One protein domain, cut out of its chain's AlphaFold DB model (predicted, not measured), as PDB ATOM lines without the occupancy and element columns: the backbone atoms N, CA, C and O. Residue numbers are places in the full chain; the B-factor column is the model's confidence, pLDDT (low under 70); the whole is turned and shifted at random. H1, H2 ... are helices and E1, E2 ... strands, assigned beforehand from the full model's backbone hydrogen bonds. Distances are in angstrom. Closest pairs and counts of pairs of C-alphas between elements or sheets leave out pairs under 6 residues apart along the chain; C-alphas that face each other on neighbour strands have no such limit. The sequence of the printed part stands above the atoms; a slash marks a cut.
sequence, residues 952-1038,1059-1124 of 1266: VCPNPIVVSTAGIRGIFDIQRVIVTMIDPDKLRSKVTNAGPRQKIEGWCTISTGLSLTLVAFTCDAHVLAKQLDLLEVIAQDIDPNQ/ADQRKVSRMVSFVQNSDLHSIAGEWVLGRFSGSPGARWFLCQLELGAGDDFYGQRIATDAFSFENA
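This is residues 952 to 1038 and 1059 to 1124 of the 1266 residues of the protein "Heterokaryon incompatibility protein-domain-containing protein" of Aspergillus candidus (UniProt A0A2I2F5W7). Two lobes stand side by side: a small closed barrel of five strands, E1, E2, E6, E7 and E8, and a twisted three-stranded sheet, E3, E4 and E5, with the helices H1 and H2 packed on it. E2 runs on from the barrel into E3 of the sheet, residues 1019 to 1026 of H2 also reach the barrel, H3 meets the far end of H2, and the short H4 sits outside the barrel. The printed part has 153 residues, with four named helices and eight named strands in the order E1 E2 E3 H1 E4 E5 H2 H3 H4 E6 E7 E8. The class is mixed, helices and strands; the barrel is mixed, and the sheet E3 E4 E5 is antiparallel. The whole is compact and rounded, with a radius of gyration of the C-alphas of 15.5 A and spans of 41 by 39 by 32 A.

Begin with the barrel and find C-alpha 956 at (222.671, 229.513, 208.127), where E1 starts; it runs to residue 961. E2, residues 964 to 972, spans 22.8 A and bends by 60 degrees at residue 969. E6 is residues 1083 to 1088, E7 residues 1097 to 1103, 19.2 A long, and E8 residues 1109 to 1113, ending at C-alpha 1113, (231.708, 233.468, 194.496). In the sheet look for E3 at residues 974 to 977, E4 at 995 to 1003, 23.6 A, and E5 at 1007 to 1016, 26.8 A; E4 bends by 58 degrees at residue 998 and E5 by 59 degrees at residue 1012. H1 is residues 980 to 988. From C-alpha 1017 at (245.013, 232.876, 190.479), H2 runs 25.4 A to residue 1034, with a kink of 25 degrees near residue 1028. H3, residues 1059 to 1071, is 18.5 A long, and H4 is residues 1076 to 1079.

Go round the barrel from E1. E1 and E2 form an antiparallel hairpin, with N 959 and O 966 3.0 A apart; E2 and E6 are antiparallel, with N 971 and O 1085 at 2.8 A. E6, E7 and E8 form a meander, each strand the antiparallel neighbour of the one before: look at N 1084 and O 1099, 2.8 A, and at N 1102 and O 1110, 2.9 A. E8 and E1 are parallel and close the ring, with N 960 and O 1109 at 2.9 A. H4 is on the barrel, outside it, at a height of 7.3 A. In the sheet E4 is the inner strand: N 976 and O 1001 are 2.9 A apart between E3 and E4, and N 1000 and O 1011 3.0 A between E4 and E5. H1 is on this sheet at a height of 9.4 A, and H2 at 8.6 A. H1 and H2 touch, H2 with residues 1017 to 1024 alone, closest at the C-alphas of Val 987 and Ala 1017, 5.4 A; they run opposite ways at a shallow tilt of 32 degrees, only just short of steep. H2 touches H3 with residues 1033 to 1034 alone, closest at the C-alphas of Ile 1034 and Arg 1066, 5.8 A, opposite ways at a steep tilt of 57 degrees. H3 only grazes the sheet, with residues 1067 to 1071. Every O i to N i+4 pair is within hydrogen-bond range in H1 and H3, and 12 of 14 are in H2; H4 is too short for such a pair.

The two farthest C-alphas, those of Gly 963 and Ala 1059, are 46.4 A apart. Residues 1039 to 1058 are not printed, and the gap from C-alpha 1038 to C-alpha 1059 is 11.2 A. Of the links that are printed whole, none is long. The mean pLDDT of the printed part is 74.8; 40 residues are under 70, among them 952 to 966, 1089 to 1094 and 1117 to 1124.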
ATOM      1  N   VAL A 952     216.370 222.524 203.609       46.19
ATOM      2  CA  VAL A 952     216.753 223.504 204.640       46.19
ATOM      3  C   VAL A 952     218.114 223.079 205.180       46.19
ATOM      4  O   VAL A 952     218.291 221.911 205.529       46.19
ATOM      5  N   CYS A 953     219.081 223.996 205.190       51.66
ATOM      6  CA  CYS A 953     220.383 223.755 205.801       51.66
ATOM      7  C   CYS A 953     220.271 223.981 207.319       51.66
ATOM      8  O   CYS A 953     219.604 224.934 207.724       51.66
ATOM      9  N   PRO A 954     220.896 223.150 208.172       52.69
ATOM     10  CA  PRO A 954     220.876 223.370 209.618       52.69
ATOM     11  C   PRO A 954     221.664 224.615 210.065       52.69
ATOM     12  O   PRO A 954     221.356 225.156 211.123       52.69
ATOM     13  N   ASN A 955     222.643 225.075 209.273       59.12
ATOM     14  CA  ASN A 955     223.609 226.105 209.665       59.12
ATOM     15  C   ASN A 955     223.584 227.313 208.700       59.12
ATOM     16  O   ASN A 955     224.449 227.418 207.826       59.12
ATOM     17  N   PRO A 956     222.612 228.233 208.823       64.12
ATOM     18  CA  PRO A 956     222.671 229.513 208.127       64.12
ATOM     19  C   PRO A 956     223.745 230.418 208.754       64.12
ATOM     20  O   PRO A 956     223.811 230.543 209.978       64.12
ATOM     21  N   ILE A 957     224.548 231.098 207.931       68.88
ATOM     22  CA  ILE A 957     225.483 232.141 208.386       68.88
ATOM     23  C   ILE A 957     225.160 233.497 207.755       68.88
ATOM     24  O   ILE A 957     224.563 233.576 206.680       68.88
ATOM     25  N   VAL A 958     225.585 234.579 208.410       65.50
ATOM     26  CA  VAL A 958     225.555 235.921 207.821       65.50
ATOM     27  C   VAL A 958     226.859 236.145 207.062       65.50
ATOM     28  O   VAL A 958     227.935 236.094 207.654       65.50
ATOM     29  N   VAL A 959     226.764 236.411 205.759       64.75
ATOM     30  CA  VAL A 959     227.913 236.823 204.938       64.75
ATOM     31  C   VAL A 959     227.758 238.300 204.603       64.75
ATOM     32  O   VAL A 959     226.683 238.738 204.180       64.75
ATOM     33  N   SER A 960     228.832 239.068 204.780       63.84
ATOM     34  CA  SER A 960     228.902 240.465 204.354       63.84
ATOM     35  C   SER A 960     229.601 240.589 203.001       63.84
ATOM     36  O   SER A 960     230.626 239.960 202.740       63.84
ATOM     37  N   THR A 961     229.052 241.405 202.106       60.09
ATOM     38  CA  THR A 961     229.629 241.716 200.789       60.09
ATOM     39  C   THR A 961     229.376 243.196 200.505       60.09
ATOM     40  O   THR A 961     228.230 243.621 200.406       60.09
ATOM     41  N   ALA A 962     230.439 244.013 200.492       55.47
ATOM     42  CA  ALA A 962     230.384 245.484 200.412       55.47
ATOM     43  C   ALA A 962     229.413 246.179 201.403       55.47
ATOM     44  O   ALA A 962     228.915 247.264 201.119       55.47
ATOM     45  N   GLY A 963     229.163 245.579 202.572       55.91
ATOM     46  CA  GLY A 963     228.234 246.104 203.584       55.91
ATOM     47  C   GLY A 963     226.806 245.558 203.488       55.91
ATOM     48  O   GLY A 963     226.050 245.690 204.448       55.91
ATOM     49  N   ILE A 964     226.450 244.866 202.402       57.62
ATOM     50  CA  ILE A 964     225.199 244.107 202.305       57.62
ATOM     51  C   ILE A 964     225.371 242.816 203.113       57.62
ATOM     52  O   ILE A 964     226.283 242.031 202.847       57.62
ATOM     53  N   ARG A 965     224.513 242.609 204.118       64.56
ATOM     54  CA  ARG A 965     224.464 241.389 204.939       64.56
ATOM     55  C   ARG A 965     223.329 240.495 204.447       64.56
ATOM     56  O   ARG A 965     222.168 240.874 204.554       64.56
ATOM     57  N   GLY A 966     223.668 239.317 203.929       66.69
ATOM     58  CA  GLY A 966     222.699 238.287 203.538       66.69
ATOM     59  C   GLY A 966     222.792 237.057 204.438       66.69
ATOM     60  O   GLY A 966     223.846 236.798 205.020       66.69
ATOM     61  N   ILE A 967     221.704 236.289 204.535       71.94
ATOM     62  CA  ILE A 967     221.693 234.979 205.202       71.94
ATOM     63  C   ILE A 967     221.938 233.897 204.148       71.94
ATOM     64  O   ILE A 967     221.179 233.767 203.183       71.94
ATOM     65  N   PHE A 968     222.997 233.120 204.342       73.94
ATOM     66  CA  PHE A 968     223.435 232.072 203.431       73.94
ATOM     67  C   PHE A 968     223.303 230.723 204.114       73.94
ATOM     68  O   PHE A 968     223.829 230.515 205.203       73.94
ATOM     69  N   ASP A 969     222.660 229.790 203.429       75.19
ATOM     70  CA  ASP A 969     222.748 228.379 203.767       75.19
ATOM     71  C   ASP A 969     224.051 227.852 203.159       75.19
ATOM     72  O   ASP A 969     224.235 227.937 201.940       75.19
ATOM     73  N   ILE A 970     224.955 227.333 203.992       75.25
ATOM     74  CA  ILE A 970     226.303 226.941 203.565       75.25
ATOM     75  C   ILE A 970     226.602 225.493 203.930       75.25
ATOM     76  O   ILE A 970     226.226 225.009 204.994       75.25
ATOM     77  N   GLN A 971     227.316 224.808 203.039       76.44
ATOM     78  CA  GLN A 971     227.808 223.462 203.259       76.44
ATOM     79  C   GLN A 971     229.275 223.307 202.837       76.44
ATOM     80  O   GLN A 971     229.642 223.561 201.689       76.44
ATOM     81  N   ARG A 972     230.082 222.754 203.746       81.81
ATOM     82  CA  ARG A 972     231.425 222.240 203.456       81.81
ATOM     83  C   ARG A 972     231.382 221.066 202.470       81.81
ATOM     84  O   ARG A 972     230.614 220.126 202.660       81.81
ATOM     85  N   VAL A 973     232.224 221.095 201.443       84.75
ATOM     86  CA  VAL A 973     232.344 220.030 200.434       84.75
ATOM     87  C   VAL A 973     233.805 219.697 200.177       84.75
ATOM     88  O   VAL A 973     234.692 220.487 200.478       84.75
ATOM     89  N   ILE A 974     234.059 218.526 199.598       84.00
ATOM     90  CA  ILE A 974     235.405 218.126 199.191       84.00
ATOM     91  C   ILE A 974     235.543 218.420 197.701       84.00
ATOM     92  O   ILE A 974     234.945 217.746 196.860       84.00
ATOM     93  N   VAL A 975     236.322 219.448 197.375       85.50
ATOM     94  CA  VAL A 975     236.695 219.784 195.997       85.50
ATOM     95  C   VAL A 975     237.966 219.021 195.642       85.50
ATOM     96  O   VAL A 975     238.932 219.076 196.392       85.50
ATOM     97  N   THR A 976     238.004 218.339 194.496       83.31
ATOM     98  CA  THR A 976     239.237 217.734 193.958       83.31
ATOM     99  C   THR A 976     239.560 218.362 192.608       83.31
ATOM    100  O   THR A 976     238.726 218.360 191.704       83.31
ATOM    101  N   MET A 977     240.761 218.926 192.464       82.88
ATOM    102  CA  MET A 977     241.209 219.559 191.219       82.88
ATOM    103  C   MET A 977     241.737 218.528 190.226       82.88
ATOM    104  O   MET A 977     242.365 217.546 190.615       82.88
ATOM    105  N   ILE A 978     241.524 218.786 188.939       73.75
ATOM    106  CA  ILE A 978     241.938 217.888 187.860       73.75
ATOM    107  C   ILE A 978     243.177 218.480 187.178       73.75
ATOM    108  O   ILE A 978     243.196 219.660 186.826       73.75
ATOM    109  N   ASP A 979     244.228 217.664 187.052       76.94
ATOM    110  CA  ASP A 979     245.608 218.073 186.744       76.94
ATOM    111  C   ASP A 979     246.165 219.179 187.681       76.94
ATOM    112  O   ASP A 979     246.525 220.268 187.208       76.94
ATOM    113  N   PRO A 980     246.279 218.934 189.006       83.25
ATOM    114  CA  PRO A 980     246.737 219.941 189.969       83.25
ATOM    115  C   PRO A 980     248.110 220.531 189.615       83.25
ATOM    116  O   PRO A 980     248.280 221.742 189.716       83.25
ATOM    117  N   ASP A 981     249.055 219.741 189.095       84.19
ATOM    118  CA  ASP A 981     250.390 220.227 188.704       84.19
ATOM    119  C   ASP A 981     250.345 221.231 187.542       84.19
ATOM    120  O   ASP A 981     251.047 222.247 187.542       84.19
ATOM    121  N   LYS A 982     249.465 220.995 186.555       82.38
ATOM    122  CA  LYS A 982     249.250 221.938 185.445       82.38
ATOM    123  C   LYS A 982     248.592 223.219 185.954       82.38
ATOM    124  O   LYS A 982     248.911 224.299 185.459       82.38
ATOM    125  N   LEU A 983     247.693 223.122 186.936       83.75
ATOM    126  CA  LEU A 983     247.075 224.285 187.576       83.75
ATOM    127  C   LEU A 983     248.089 225.069 188.424       83.75
ATOM    128  O   LEU A 983     248.158 226.284 188.263       83.75
ATOM    129  N   ARG A 984     248.945 224.404 189.217       89.00
ATOM    130  CA  ARG A 984     250.069 225.033 189.936       89.00
ATOM    131  C   ARG A 984     251.000 225.768 188.967       89.00
ATOM    132  O   ARG A 984     251.280 226.941 189.174       89.00
ATOM    133  N   SER A 985     251.385 225.140 187.854       86.38
ATOM    134  CA  SER A 985     252.191 225.787 186.805       86.38
ATOM    135  C   SER A 985     251.504 227.021 186.196       86.38
ATOM    136  O   SER A 985     252.141 228.063 186.029       86.38
ATOM    137  N   LYS A 986     250.192 226.963 185.916       85.00
ATOM    138  CA  LYS A 986     249.427 228.142 185.467       85.00
ATOM    139  C   LYS A 986     249.411 229.254 186.520       85.00
ATOM    140  O   LYS A 986     249.605 230.401 186.146       85.00
ATOM    141  N   VAL A 987     249.194 228.927 187.797       88.31
ATOM    142  CA  VAL A 987     249.181 229.891 188.915       88.31
ATOM    143  C   VAL A 987     250.535 230.591 189.049       88.31
ATOM    144  O   VAL A 987     250.569 231.815 189.108       88.31
ATOM    145  N   THR A 988     251.645 229.847 189.014       89.00
ATOM    146  CA  THR A 988     253.006 230.407 189.119       89.00
ATOM    147  C   THR A 988     253.344 231.375 187.981       89.00
ATOM    148  O   THR A 988     254.058 232.351 188.191       89.00
ATOM    149  N   ASN A 989     252.819 231.128 186.777       86.19
ATOM    150  CA  ASN A 989     253.038 231.970 185.598       86.19
ATOM    151  C   ASN A 989     251.994 233.097 185.435       86.19
ATOM    152  O   ASN A 989     252.031 233.817 184.436       86.19
ATOM    153  N   ALA A 990     251.046 233.240 186.367       84.19
ATOM    154  CA  ALA A 990     249.911 234.152 186.253       84.19
ATOM    155  C   ALA A 990     249.989 235.334 187.232       84.19
ATOM    156  O   ALA A 990     250.472 235.223 188.357       84.19
ATOM    157  N   GLY A 991     249.444 236.484 186.826       80.75
ATOM    158  CA  GLY A 991     249.264 237.619 187.736       80.75
ATOM    159  C   GLY A 991     248.229 237.317 188.840       80.75
ATOM    160  O   GLY A 991     247.296 236.555 188.595       80.75
ATOM    161  N   PRO A 992     248.280 237.954 190.030       73.56
ATOM    162  CA  PRO A 992     247.421 237.585 191.171       73.56
ATOM    163  C   PRO A 992     245.904 237.616 190.904       73.56
ATOM    164  O   PRO A 992     245.148 236.840 191.490       73.56
ATOM    165  N   ARG A 993     245.457 238.511 190.011       72.12
ATOM    166  CA  ARG A 993     244.059 238.664 189.553       72.12
ATOM    167  C   ARG A 993     243.821 238.151 188.129       72.12
ATOM    168  O   ARG A 993     242.775 238.410 187.538       72.12
ATOM    169  N   GLN A 994     244.795 237.463 187.541       77.56
ATOM    170  CA  GLN A 994     244.590 236.775 186.276       77.56
ATOM    171  C   GLN A 994     243.681 235.574 186.526       77.56
ATOM    172  O   GLN A 994     243.859 234.828 187.490       77.56
ATOM    173  N   LYS A 995     242.683 235.411 185.662       74.38
ATOM    174  CA  LYS A 995     241.690 234.351 185.794       74.38
ATOM    175  C   LYS A 995     242.208 233.061 185.187       74.38
ATOM    176  O   LYS A 995     242.758 233.066 184.085       74.38
ATOM    177  N   ILE A 996     242.025 231.970 185.916       76.69
ATOM    178  CA  ILE A 996     242.445 230.631 185.524       76.69
ATOM    179  C   ILE A 996     241.199 229.761 185.383       76.69
ATOM    180  O   ILE A 996     240.383 229.648 186.299       76.69
ATOM    181  N   GLU A 997     241.075 229.159 184.203       74.38
ATOM    182  CA  GLU A 997     240.071 228.151 183.878       74.38
ATOM    183  C   GLU A 997     240.617 226.758 184.228       74.38
ATOM    184  O   GLU A 997     241.754 226.402 183.868       74.38
ATOM    185  N   GLY A 998     239.787 225.965 184.902       70.00
ATOM    186  CA  GLY A 998     240.099 224.609 185.331       70.00
ATOM    187  C   GLY A 998     238.846 223.756 185.503       70.00
ATOM    188  O   GLY A 998     237.723 224.208 185.280       70.00
ATOM    189  N   TRP A 999     239.060 222.506 185.900       72.50
ATOM    190  CA  TRP A 999     238.001 221.548 186.188       72.50
ATOM    191  C   TRP A 999     238.224 220.933 187.561       72.50
ATOM    192  O   TRP A 999     239.362 220.662 187.957       72.50
ATOM    193  N   CYS A1000     237.131 220.720 188.281       76.69
ATOM    194  CA  CYS A1000     237.137 220.077 189.584       76.69
ATOM    195  C   CYS A1000     235.957 219.116 189.704       76.69
ATOM    196  O   CYS A1000     234.931 219.290 189.043       76.69
ATOM    197  N   THR A1001     236.078 218.115 190.567       78.12
ATOM    198  CA  THR A1001     234.910 217.404 191.084       78.12
ATOM    199  C   THR A1001     234.521 217.971 192.443       78.12
ATOM    200  O   THR A1001     235.378 218.310 193.258       78.12
ATOM    201  N   ILE A1002     233.215 218.074 192.682       80.88
ATOM    202  CA  ILE A1002     232.629 218.434 193.972       80.88
ATOM    203  C   ILE A1002     232.023 217.164 194.564       80.88
ATOM    204  O   ILE A1002     231.103 216.589 193.975       80.88
ATOM    205  N   SER A1003     232.536 216.739 195.716       81.44
ATOM    206  CA  SER A1003     232.023 215.610 196.491       81.44
ATOM    207  C   SER A1003     231.299 216.083 197.749       81.44
ATOM    208  O   SER A1003     231.795 216.921 198.507       81.44
ATOM    209  N   THR A1004     230.138 215.483 198.000       76.94
ATOM    210  CA  THR A1004     229.381 215.597 199.257       76.94
ATOM    211  C   THR A1004     229.673 214.444 200.229       76.94
ATOM    212  O   THR A1004     228.978 214.281 201.229       76.94
ATOM    213  N   GLY A1005     230.645 213.579 199.912       72.25
ATOM    214  CA  GLY A1005     230.905 212.316 200.614       72.25
ATOM    215  C   GLY A1005     229.922 211.184 200.276       72.25
ATOM    216  O   GLY A1005     230.205 210.029 200.578       72.25
ATOM    217  N   LEU A1006     228.793 211.483 199.621       74.12
ATOM    218  CA  LEU A1006     227.826 210.490 199.123       74.12
ATOM    219  C   LEU A1006     227.644 210.557 197.604       74.12
ATOM    220  O   LEU A1006     227.433 209.527 196.960       74.12
ATOM    221  N   SER A1007     227.715 211.763 197.042       73.00
ATOM    222  CA  SER A1007     227.581 212.017 195.611       73.00
ATOM    223  C   SER A1007     228.664 212.960 195.088       73.00
ATOM    224  O   SER A1007     229.106 213.873 195.792       73.00
ATOM    225  N   LEU A1008     229.059 212.719 193.838       73.50
ATOM    226  CA  LEU A1008     230.142 213.369 193.113       73.50
ATOM    227  C   LEU A1008     229.604 213.999 191.819       73.50
ATOM    228  O   LEU A1008     228.901 213.340 191.044       73.50
ATOM    229  N   THR A1009     229.985 215.248 191.552       71.44
ATOM    230  CA  THR A1009     229.635 215.966 190.314       71.44
ATOM    231  C   THR A1009     230.867 216.646 189.722       71.44
ATOM    232  O   THR A1009     231.647 217.257 190.448       71.44
ATOM    233  N   LEU A1010     231.043 216.563 188.400       69.56
ATOM    234  CA  LEU A1010     232.094 217.279 187.668       69.56
ATOM    235  C   LEU A1010     231.643 218.711 187.347       69.56
ATOM    236  O   LEU A1010     230.544 218.905 186.834       69.56
ATOM    237  N   VAL A1011     232.501 219.696 187.620       71.38
ATOM    238  CA  VAL A1011     232.199 221.126 187.475       71.38
ATOM    239  C   VAL A1011     233.395 221.863 186.859       71.38
ATOM    240  O   VAL A1011     234.514 221.810 187.383       71.38
ATOM    241  N   ALA A1012     233.167 222.570 185.749       68.88
ATOM    242  CA  ALA A1012     234.132 223.537 185.226       68.88
ATOM    243  C   ALA A1012     234.109 224.798 186.092       68.88
ATOM    244  O   ALA A1012     233.032 225.240 186.502       68.88
ATOM    245  N   PHE A1013     235.270 225.404 186.333       77.00
ATOM    246  CA  PHE A1013     235.363 226.634 187.114       77.00
ATOM    247  C   PHE A1013     236.271 227.683 186.469       77.00
ATOM    248  O   PHE A1013     237.180 227.389 185.690       77.00
ATOM    249  N   THR A1014     236.042 228.940 186.839       76.62
ATOM    250  CA  THR A1014     236.941 230.067 186.582       76.62
ATOM    251  C   THR A1014     237.084 230.897 187.856       76.62
ATOM    252  O   THR A1014     236.097 231.382 188.410       76.62
ATOM    253  N   CYS A1015     238.317 231.083 188.319       80.06
ATOM    254  CA  CYS A1015     238.628 231.873 189.514       80.06
ATOM    255  C   CYS A1015     239.937 232.654 189.335       80.06
ATOM    256  O   CYS A1015     240.672 232.439 188.370       80.06
ATOM    257  N   ASP A1016     240.212 233.587 190.243       82.44
ATOM    258  CA  ASP A1016     241.459 234.354 190.242       82.44
ATOM    259  C   ASP A1016     242.632 233.479 190.723       82.44
ATOM    260  O   ASP A1016     242.470 232.644 191.615       82.44
ATOM    261  N   ALA A1017     243.834 233.696 190.181       85.56
ATOM    262  CA  ALA A1017     245.013 232.876 190.479       85.56
ATOM    263  C   ALA A1017     245.326 232.744 191.983       85.56
ATOM    264  O   ALA A1017     245.660 231.653 192.439       85.56
ATOM    265  N   HIS A1018     245.168 233.815 192.771       86.06
ATOM    266  CA  HIS A1018     245.396 233.776 194.225       86.06
ATOM    267  C   HIS A1018     244.362 232.930 194.995       86.06
ATOM    268  O   HIS A1018     244.712 232.302 195.992       86.06
ATOM    269  N   VAL A1019     243.110 232.878 194.525       85.88
ATOM    270  CA  VAL A1019     242.054 232.015 195.086       85.88
ATOM    271  C   VAL A1019     242.368 230.550 194.791       85.88
ATOM    272  O   VAL A1019     242.271 229.703 195.678       85.88
ATOM    273  N   LEU A1020     242.800 230.261 193.559       88.44
ATOM    274  CA  LEU A1020     243.203 228.916 193.156       88.44
ATOM    275  C   LEU A1020     244.446 228.432 193.913       88.44
ATOM    276  O   LEU A1020     244.489 227.268 194.290       88.44
ATOM    277  N   ALA A1021     245.423 229.311 194.170       87.94
ATOM    278  CA  ALA A1021     246.607 228.994 194.971       87.94
ATOM    279  C   ALA A1021     246.218 228.506 196.375       87.94
ATOM    280  O   ALA A1021     246.529 227.372 196.732       87.94
ATOM    281  N   LYS A1022     245.438 229.315 197.115       87.62
ATOM    282  CA  LYS A1022     244.916 228.957 198.447       87.62
ATOM    283  C   LYS A1022     244.196 227.609 198.433       87.62
ATOM    284  O   LYS A1022     244.452 226.770 199.289       87.62
ATOM    285  N   GLN A1023     243.317 227.393 197.449       89.88
ATOM    286  CA  GLN A1023     242.574 226.142 197.357       89.88
ATOM    287  C   GLN A1023     243.497 224.952 197.076       89.88
ATOM    288  O   GLN A1023     243.346 223.937 197.741       89.88
ATOM    289  N   LEU A1024     244.450 225.060 196.139       89.06
ATOM    290  CA  LEU A1024     245.406 223.989 195.818       89.06
ATOM    291  C   LEU A1024     246.253 223.586 197.034       89.06
ATOM    292  O   LEU A1024     246.473 222.397 197.243       89.06
ATOM    293  N   ASP A1025     246.681 224.548 197.850       86.69
ATOM    294  CA  ASP A1025     247.446 224.278 199.072       86.69
ATOM    295  C   ASP A1025     246.583 223.583 200.143       86.69
ATOM    296  O   ASP A1025     247.036 222.639 200.791       86.69
ATOM    297  N   LEU A1026     245.303 223.959 200.262       85.00
ATOM    298  CA  LEU A1026     244.338 223.263 201.125       85.00
ATOM    299  C   LEU A1026     244.056 221.820 200.674       85.00
ATOM    300  O   LEU A1026     243.818 220.966 201.526       85.00
ATOM    301  N   LEU A1027     244.116 221.505 199.372       84.12
ATOM    302  CA  LEU A1027     243.892 220.130 198.894       84.12
ATOM    303  C   LEU A1027     244.902 219.137 199.460       84.12
ATOM    304  O   LEU A1027     244.534 217.996 199.717       84.12
ATOM    305  N   GLU A1028     246.160 219.542 199.636       80.31
ATOM    306  CA  GLU A1028     247.197 218.652 200.167       80.31
ATOM    307  C   GLU A1028     246.941 218.328 201.643       80.31
ATOM    308  O   GLU A1028     247.104 217.179 202.055       80.31
ATOM    309  N   VAL A1029     246.453 219.304 202.414       82.19
ATOM    310  CA  VAL A1029     246.031 219.116 203.813       82.19
ATOM    311  C   VAL A1029     244.794 218.212 203.886       82.19
ATOM    312  O   VAL A1029     244.796 217.205 204.592       82.19
ATOM    313  N   ILE A1030     243.762 218.509 203.090       81.31
ATOM    314  CA  ILE A1030     242.511 217.736 203.039       81.31
ATOM    315  C   ILE A1030     242.767 216.294 202.563       81.31
ATOM    316  O   ILE A1030     242.185 215.348 203.096       81.31
ATOM    317  N   ALA A1031     243.672 216.087 201.602       78.19
ATOM    318  CA  ALA A1031     244.056 214.756 201.136       78.19
ATOM    319  C   ALA A1031     244.748 213.929 202.235       78.19
ATOM    320  O   ALA A1031     244.464 212.737 202.354       78.19
ATOM    321  N   GLN A1032     245.598 214.548 203.062       78.38
ATOM    322  CA  GLN A1032     246.232 213.885 204.210       78.38
ATOM    323  C   GLN A1032     245.220 213.500 205.299       78.38
ATOM    324  O   GLN A1032     245.362 212.443 205.912       78.38
ATOM    325  N   ASP A1033     244.189 214.315 205.523       73.50
ATOM    326  CA  ASP A1033     243.121 214.022 206.489       73.50
ATOM    327  C   ASP A1033     242.168 212.905 206.011       73.50
ATOM    328  O   ASP A1033     241.612 212.160 206.824       73.50
ATOM    329  N   ILE A1034     242.002 212.748 204.693       78.19
ATOM    330  CA  ILE A1034     241.118 211.742 204.078       78.19
ATOM    331  C   ILE A1034     241.837 210.405 203.789       78.19
ATOM    332  O   ILE A1034     241.166 209.369 203.729       78.19
ATOM    333  N   ASP A1035     243.170 210.391 203.633       75.44
ATOM    334  CA  ASP A1035     243.967 209.200 203.283       75.44
ATOM    335  C   ASP A1035     243.656 207.999 204.203       75.44
ATOM    336  O   ASP A1035     243.930 208.070 205.405       75.44
ATOM    337  N   PRO A1036     243.119 206.874 203.685       65.25
ATOM    338  CA  PRO A1036     242.752 205.711 204.496       65.25
ATOM    339  C   PRO A1036     243.942 204.995 205.160       65.25
ATOM    340  O   PRO A1036     243.701 204.112 205.987       65.25
ATOM    341  N   ASN A1037     245.186 205.347 204.812       64.19
ATOM    342  CA  ASN A1037     246.407 204.736 205.342       64.19
ATOM    343  C   ASN A1037     247.024 205.499 206.528       64.19
ATOM    344  O   ASN A1037     247.861 204.927 207.228       64.19
ATOM    345  N   GLN A1038     246.621 206.749 206.799       60.94
ATOM    346  CA  GLN A1038     247.073 207.444 208.009       60.94
ATOM    347  C   GLN A1038     246.384 206.874 209.254       60.94
ATOM    348  O   GLN A1038     245.155 206.950 209.397       60.94
ATOM    349  N   ALA A1059     239.745 200.071 201.250       73.81
ATOM    350  CA  ALA A1059     240.331 201.413 201.330       73.81
ATOM    351  C   ALA A1059     239.284 202.498 201.005       73.81
ATOM    352  O   ALA A1059     239.153 203.468 201.753       73.81
ATOM    353  N   ASP A1060     238.468 202.285 199.969       74.25
ATOM    354  CA  ASP A1060     237.434 203.227 199.530       74.25
ATOM    355  C   ASP A1060     236.250 203.320 200.507       74.25
ATOM    356  O   ASP A1060     235.738 204.410 200.769       74.25
ATOM    357  N   GLN A1061     235.869 202.213 201.153       77.50
ATOM    358  CA  GLN A1061     234.884 202.203 202.243       77.50
ATOM    359  C   GLN A1061     235.338 203.012 203.469       77.50
ATOM    360  O   GLN A1061     234.509 203.649 204.131       77.50
ATOM    361  N   ARG A1062     236.642 202.999 203.795       79.25
ATOM    362  CA  ARG A1062     237.219 203.837 204.865       79.25
ATOM    363  C   ARG A1062     237.288 205.299 204.443       79.25
ATOM    364  O   ARG A1062     236.894 206.163 205.223       79.25
ATOM    365  N   LYS A1063     237.727 205.559 203.207       79.88
ATOM    366  CA  LYS A1063     237.809 206.892 202.602       79.88
ATOM    367  C   LYS A1063     236.456 207.607 202.655       79.88
ATOM    368  O   LYS A1063     236.366 208.662 203.270       79.88
ATOM    369  N   VAL A1064     235.383 206.989 202.148       77.88
ATOM    370  CA  VAL A1064     234.016 207.554 202.198       77.88
ATOM    371  C   VAL A1064     233.559 207.836 203.634       77.88
ATOM    372  O   VAL A1064     232.980 208.887 203.899       77.88
ATOM    373  N   SER A1065     233.873 206.954 204.589       77.44
ATOM    374  CA  SER A1065     233.544 207.187 206.001       77.44
ATOM    375  C   SER A1065     234.260 208.418 206.576       77.44
ATOM    376  O   SER A1065     233.629 209.187 207.294       77.44
ATOM    377  N   ARG A1066     235.544 208.636 206.241       78.75
ATOM    378  CA  ARG A1066     236.305 209.837 206.641       78.75
ATOM    379  C   ARG A1066     235.774 211.099 205.946       78.75
ATOM    380  O   ARG A1066     235.594 212.120 206.603       78.75
ATOM    381  N   MET A1067     235.441 211.013 204.656       78.19
ATOM    382  CA  MET A1067     234.865 212.119 203.874       78.19
ATOM    383  C   MET A1067     233.539 212.625 204.461       78.19
ATOM    384  O   MET A1067     233.352 213.832 204.598       78.19
ATOM    385  N   VAL A1068     232.632 211.722 204.856       75.25
ATOM    386  CA  VAL A1068     231.359 212.104 205.493       75.25
ATOM    387  C   VAL A1068     231.594 212.768 206.853       75.25
ATOM    388  O   VAL A1068     230.974 213.792 207.130       75.25
ATOM    389  N   SER A1069     232.522 212.258 207.672       73.69
ATOM    390  CA  SER A1069     232.891 212.892 208.948       73.69
ATOM    391  C   SER A1069     233.472 214.301 208.768       73.69
ATOM    392  O   SER A1069     233.131 215.198 209.533       73.69
ATOM    393  N   PHE A1070     234.298 214.520 207.738       77.62
ATOM    394  CA  PHE A1070     234.854 215.834 207.394       77.62
ATOM    395  C   PHE A1070     233.760 216.833 206.968       77.62
ATOM    396  O   PHE A1070     233.695 217.950 207.480       77.62
ATOM    397  N   VAL A1071     232.851 216.410 206.079       76.06
ATOM    398  CA  VAL A1071     231.721 217.219 205.576       76.06
ATOM    399  C   VAL A1071     230.706 217.571 206.676       76.06
ATOM    400  O   VAL A1071     230.060 218.616 206.596       76.06
ATOM    401  N   GLN A1072     230.561 216.721 207.696       73.38
ATOM    402  CA  GLN A1072     229.632 216.905 208.822       73.38
ATOM    403  C   GLN A1072     230.246 217.612 210.044       73.38
ATOM    404  O   GLN A1072     229.582 217.713 211.076       73.38
ATOM    405  N   ASN A1073     231.488 218.103 209.955       73.06
ATOM    406  CA  ASN A1073     232.133 218.828 211.049       73.06
ATOM    407  C   ASN A1073     231.323 220.085 211.441       73.06
ATOM    408  O   ASN A1073     230.940 220.881 210.583       73.06
ATOM    409  N   SER A1074     231.058 220.252 212.739       67.12
ATOM    410  CA  SER A1074     230.253 221.346 213.293       67.12
ATOM    411  C   SER A1074     231.020 222.653 213.505       67.12
ATOM    412  O   SER A1074     230.385 223.680 213.741       67.12
ATOM    413  N   ASP A1075     232.355 222.647 213.430       72.81
ATOM    414  CA  ASP A1075     233.157 223.866 213.559       72.81
ATOM    415  C   ASP A1075     233.090 224.727 212.287       72.81
ATOM    416  O   ASP A1075     233.756 224.455 211.282       72.81
ATOM    417  N   LEU A1076     232.307 225.804 212.358       68.12
ATOM    418  CA  LEU A1076     232.141 226.776 211.281       68.12
ATOM    419  C   LEU A1076     233.405 227.597 210.993       68.12
ATOM    420  O   LEU A1076     233.539 228.071 209.872       68.12
ATOM    421  N   HIS A1077     234.354 227.760 211.923       73.81
ATOM    422  CA  HIS A1077     235.596 228.483 211.611       73.81
ATOM    423  C   HIS A1077     236.526 227.658 210.712       73.81
ATOM    424  O   HIS A1077     237.281 228.225 209.923       73.81
ATOM    425  N   SER A1078     236.414 226.326 210.757       72.25
ATOM    426  CA  SER A1078     237.232 225.417 209.946       72.25
ATOM    427  C   SER A1078     236.964 225.476 208.432       72.25
ATOM    428  O   SER A1078     237.728 224.887 207.675       72.25
ATOM    429  N   ILE A1079     235.923 226.190 207.978       77.38
ATOM    430  CA  ILE A1079     235.618 226.394 206.547       77.38
ATOM    431  C   ILE A1079     236.294 227.648 205.960       77.38
ATOM    432  O   ILE A1079     236.193 227.905 204.761       77.38
ATOM    433  N   ALA A1080     236.941 228.473 206.790       79.00
ATOM    434  CA  ALA A1080     237.573 229.708 206.339       79.00
ATOM    435  C   ALA A1080     238.775 229.411 205.423       79.00
ATOM    436  O   ALA A1080     239.704 228.699 205.792       79.00
ATOM    437  N   GLY A1081     238.756 229.981 204.220       76.31
ATOM    438  CA  GLY A1081     239.703 229.713 203.140       76.31
ATOM    439  C   GLY A1081     239.284 228.572 202.206       76.31
ATOM    440  O   GLY A1081     239.761 228.540 201.071       76.31
ATOM    441  N   GLU A1082     238.371 227.690 202.618       85.62
ATOM    442  CA  GLU A1082     237.898 226.572 201.794       85.62
ATOM    443  C   GLU A1082     236.841 226.999 200.768       85.62
ATOM    444  O   GLU A1082     236.095 227.967 200.948       85.62
ATOM    445  N   TRP A1083     236.751 226.234 199.679       89.19
ATOM    446  CA  TRP A1083     235.626 226.288 198.749       89.19
ATOM    447  C   TRP A1083     234.439 225.476 199.285       89.19
ATOM    448  O   TRP A1083     234.517 224.261 199.456       89.19
ATOM    449  N   VAL A1084     233.317 226.156 199.497       85.25
ATOM    450  CA  VAL A1084     232.070 225.624 200.051       85.25
ATOM    451  C   VAL A1084     230.904 225.830 199.085       85.25
ATOM    452  O   VAL A1084     230.936 226.693 198.203       85.25
ATOM    453  N   LEU A1085     229.843 225.042 199.246       82.38
ATOM    454  CA  LEU A1085     228.575 225.300 198.574       82.38
ATOM    455  C   LEU A1085     227.783 226.342 199.361       82.38
ATOM    456  O   LEU A1085     227.499 226.140 200.539       82.38
ATOM    457  N   GLY A1086     227.382 227.419 198.696       79.50
ATOM    458  CA  GLY A1086     226.459 228.417 199.221       79.50
ATOM    459  C   GLY A1086     225.148 228.441 198.440       79.50
ATOM    460  O   GLY A1086     225.103 228.122 197.249       79.50
ATOM    461  N   ARG A1087     224.076 228.861 199.109       77.12
ATOM    462  CA  ARG A1087     222.851 229.375 198.484       77.12
ATOM    463  C   ARG A1087     222.238 230.461 199.369       77.12
ATOM    464  O   ARG A1087     222.516 230.528 200.565       77.12
ATOM    465  N   PHE A1088     221.355 231.269 198.799       72.94
ATOM    466  CA  PHE A1088     220.650 232.313 199.540       72.94
ATOM    467  C   PHE A1088     219.478 231.710 200.312       72.94
ATOM    468  O   PHE A1088     218.639 231.016 199.734       72.94
ATOM    469  N   SER A1089     219.431 231.953 201.622       69.69
ATOM    470  CA  SER A1089     218.358 231.434 202.467       69.69
ATOM    471  C   SER A1089     217.057 232.193 202.197       69.69
ATOM    472  O   SER A1089     217.059 233.404 201.988       69.69
ATOM    473  N   GLY A1090     215.928 231.485 202.175       61.03
ATOM    474  CA  GLY A1090     214.599 232.086 201.999       61.03
ATOM    475  C   GLY A1090     214.183 232.468 200.569       61.03
ATOM    476  O   GLY A1090     212.991 232.682 200.360       61.03
ATOM    477  N   SER A1091     215.085 232.491 199.579       61.75
ATOM    478  CA  SER A1091     214.710 232.740 198.175       61.75
ATOM    479  C   SER A1091     214.065 231.495 197.534       61.75
ATOM    480  O   SER A1091     214.685 230.428 197.543       61.75
ATOM    481  N   PRO A1092     212.870 231.598 196.918       55.06
ATOM    482  CA  PRO A1092     212.339 230.558 196.032       55.06
ATOM    483  C   PRO A1092     213.309 230.286 194.873       55.06
ATOM    484  O   PRO A1092     214.006 231.203 194.431       55.06
ATOM    485  N   GLY A1093     213.393 229.043 194.389       60.00
ATOM    486  CA  GLY A1093     214.265 228.691 193.265       60.00
ATOM    487  C   GLY A1093     215.772 228.768 193.527       60.00
ATOM    488  O   GLY A1093     216.537 228.647 192.571       60.00
ATOM    489  N   ALA A1094     216.222 229.012 194.767       66.94
ATOM    490  CA  ALA A1094     217.629 229.269 195.084       66.94
ATOM    491  C   ALA A1094     218.539 228.072 194.768       66.94
ATOM    492  O   ALA A1094     218.573 227.074 195.498       66.94
ATOM    493  N   ARG A1095     219.326 228.201 193.697       70.69
ATOM    494  CA  ARG A1095     220.292 227.187 193.268       70.69
ATOM    495  C   ARG A1095     221.582 227.250 194.096       70.69
ATOM    496  O   ARG A1095     221.989 228.307 194.579       70.69
ATOM    497  N   TRP A1096     222.244 226.102 194.226       77.62
ATOM    498  CA  TRP A1096     223.571 226.005 194.839       77.62
ATOM    499  C   TRP A1096     224.648 226.581 193.921       77.62
ATOM    500  O   TRP A1096     224.623 226.375 192.709       77.62
ATOM    501  N   PHE A1097     225.625 227.259 194.513       79.25
ATOM    502  CA  PHE A1097     226.818 227.747 193.834       79.25
ATOM    503  C   PHE A1097     228.057 227.519 194.694       79.25
ATOM    504  O   PHE A1097     227.969 227.317 195.901       79.25
ATOM    505  N   LEU A1098     229.224 227.558 194.060       83.25
ATOM    506  CA  LEU A1098     230.508 227.413 194.732       83.25
ATOM    507  C   LEU A1098     231.016 228.792 195.182       83.25
ATOM    508  O   LEU A1098     231.008 229.749 194.403       83.25
ATOM    509  N   CYS A1099     231.459 228.922 196.427       83.56
ATOM    510  CA  CYS A1099     232.083 230.136 196.947       83.56
ATOM    511  C   CYS A1099     233.233 229.813 197.900       83.56
ATOM    512  O   CYS A1099     233.259 228.763 198.527       83.56
ATOM    513  N   GLN A1100     234.189 230.728 198.006       85.12
ATOM    514  CA  GLN A1100     235.182 230.747 199.070       85.12
ATOM    515  C   GLN A1100     234.713 231.717 200.156       85.12
ATOM    516  O   GLN A1100     234.192 232.793 199.842       85.12
ATOM    517  N   LEU A1101     234.905 231.344 201.419       82.81
ATOM    518  CA  LEU A1101     234.653 232.215 202.564       82.81
ATOM    519  C   LEU A1101     235.969 232.637 203.204       82.81
ATOM    520  O   LEU A1101     236.859 231.814 203.384       82.81
ATOM    521  N   GLU A1102     236.079 233.897 203.606       80.19
ATOM    522  CA  GLU A1102     237.206 234.409 204.389       80.19
ATOM    523  C   GLU A1102     236.688 235.043 205.684       80.19
ATOM    524  O   GLU A1102     235.618 235.652 205.693       80.19
ATOM    525  N   LEU A1103     237.427 234.901 206.787       80.81
ATOM    526  CA  LEU A1103     237.092 235.563 208.050       80.81
ATOM    527  C   LEU A1103     237.501 237.040 207.983       80.81
ATOM    528  O   LEU A1103     238.665 237.360 207.733       80.81
ATOM    529  N   GLY A1104     236.539 237.938 208.195       71.44
ATOM    530  CA  GLY A1104     236.784 239.368 208.330       71.44
ATOM    531  C   GLY A1104     237.357 239.742 209.701       71.44
ATOM    532  O   GLY A1104     237.394 238.941 210.630       71.44
ATOM    533  N   ALA A1105     237.754 241.006 209.861       68.62
ATOM    534  CA  ALA A1105     238.369 241.530 211.090       68.62
ATOM    535  C   ALA A1105     237.416 241.663 212.307       68.62
ATOM    536  O   ALA A1105     237.763 242.322 213.285       68.62
ATOM    537  N   GLY A1106     236.213 241.090 212.238       64.44
ATOM    538  CA  GLY A1106     235.180 241.161 213.276       64.44
ATOM    539  C   GLY A1106     234.251 239.948 213.248       64.44
ATOM    540  O   GLY A1106     233.045 240.120 213.374       64.44
ATOM    541  N   ASP A1107     234.815 238.766 212.982       65.12
ATOM    542  CA  ASP A1107     234.167 237.442 212.902       65.12
ATOM    543  C   ASP A1107     233.046 237.266 211.848       65.12
ATOM    544  O   ASP A1107     232.655 236.138 211.549       65.12
ATOM    545  N   ASP A1108     232.590 238.342 211.197       68.38
ATOM    546  CA  ASP A1108     231.763 238.295 209.983       68.38
ATOM    547  C   ASP A1108     232.517 237.586 208.834       68.38
ATOM    548  O   ASP A1108     233.656 237.936 208.503       68.38
ATOM    549  N   PHE A1109     231.857 236.644 208.152       74.44
ATOM    550  CA  PHE A1109     232.397 236.014 206.944       74.44
ATOM    551  C   PHE A1109     232.239 236.920 205.712       74.44
ATOM    552  O   PHE A1109     231.178 237.504 205.476       74.44
ATOM    553  N   TYR A1110     233.276 236.977 204.875       75.44
ATOM    554  CA  TYR A1110     233.260 237.595 203.551       75.44
ATOM    555  C   TYR A1110     233.217 236.517 202.456       75.44
ATOM    556  O   TYR A1110     233.976 235.551 202.503       75.44
ATOM    557  N   GLY A1111     232.336 236.678 201.462       76.44
ATOM    558  CA  GLY A1111     232.087 235.672 200.423       76.44
ATOM    559  C   GLY A1111     232.615 236.047 199.036       76.44
ATOM    560  O   GLY A1111     232.175 237.022 198.418       76.44
ATOM    561  N   GLN A1112     233.487 235.208 198.475       78.62
ATOM    562  CA  GLN A1112     233.889 235.281 197.072       78.62
ATOM    563  C   GLN A1112     233.262 234.139 196.271       78.62
ATOM    564  O   GLN A1112     233.610 232.974 196.433       78.62
ATOM    565  N   ARG A1113     232.334 234.464 195.367       80.81
ATOM    566  CA  ARG A1113     231.708 233.468 194.496       80.81
ATOM    567  C   ARG A1113     232.691 232.977 193.436       80.81
ATOM    568  O   ARG A1113     233.293 233.777 192.719       80.81
ATOM    569  N   ILE A1114     232.815 231.660 193.321       80.19
ATOM    570  CA  ILE A1114     233.561 231.001 192.254       80.19
ATOM    571  C   ILE A1114     232.633 230.900 191.045       80.19
ATOM    572  O   ILE A1114     231.467 230.526 191.168       80.19
ATOM    573  N   ALA A1115     233.135 231.267 189.868       73.94
ATOM    574  CA  ALA A1115     232.369 231.104 188.645       73.94
ATOM    575  C   ALA A1115     232.412 229.631 188.248       73.94
ATOM    576  O   ALA A1115     233.500 229.090 188.050       73.94
ATOM    577  N   THR A1116     231.254 228.997 188.133       71.75
ATOM    578  CA  THR A1116     231.129 227.592 187.744       71.75
ATOM    579  C   THR A1116     230.128 227.449 186.613       71.75
ATOM    580  O   THR A1116     229.190 228.241 186.516       71.75
ATOM    581  N   ASP A1117     230.282 226.406 185.802       63.44
ATOM    582  CA  ASP A1117     229.148 225.915 185.024       63.44
ATOM    583  C   ASP A1117     228.053 225.413 185.979       63.44
ATOM    584  O   ASP A1117     228.324 225.008 187.113       63.44
ATOM    585  N   ALA A1118     226.798 225.460 185.540       62.25
ATOM    586  CA  ALA A1118     225.675 225.078 186.383       62.25
ATOM    587  C   ALA A1118     225.663 223.565 186.653       62.25
ATOM    588  O   ALA A1118     225.690 222.752 185.726       62.25
ATOM    589  N   PHE A1119     225.556 223.195 187.927       66.69
ATOM    590  CA  PHE A1119     225.518 221.809 188.384       66.69
ATOM    591  C   PHE A1119     224.250 221.531 189.203       66.69
ATOM    592  O   PHE A1119     223.743 222.397 189.912       66.69
ATOM    593  N   SER A1120     223.745 220.297 189.122       63.88
ATOM    594  CA  SER A1120     222.646 219.796 189.957       63.88
ATOM    595  C   SER A1120     223.019 218.428 190.515       63.88
ATOM    596  O   SER A1120     223.487 217.557 189.778       63.88
ATOM    597  N   PHE A1121     222.778 218.222 191.810       64.94
ATOM    598  CA  PHE A1121     222.991 216.929 192.466       64.94
ATOM    599  C   PHE A1121     221.912 215.889 192.126       64.94
ATOM    600  O   PHE A1121     222.049 214.727 192.498       64.94
ATOM    601  N   GLU A1122     220.868 216.263 191.379       58.75
ATOM    602  CA  GLU A1122     219.788 215.351 190.974       58.75
ATOM    603  C   GLU A1122     220.267 214.190 190.094       58.75
ATOM    604  O   GLU A1122     219.708 213.098 190.160       58.75
ATOM    605  N   ASN A1123     221.322 214.417 189.307       55.09
ATOM    606  CA  ASN A1123     221.926 213.424 188.416       55.09
ATOM    607  C   ASN A1123     223.366 213.064 188.832       55.09
ATOM    608  O   ASN A1123     224.125 212.557 188.014       55.09
ATOM    609  N   ALA A1124     223.779 213.365 190.068       66.88
ATOM    610  CA  ALA A1124     225.150 213.125 190.523       66.88
ATOM    611  C   ALA A1124     225.495 211.626 190.603       66.88
ATOM    612  O   ALA A1124     224.649 210.782 190.926       66.88
TER     613      ALA A1124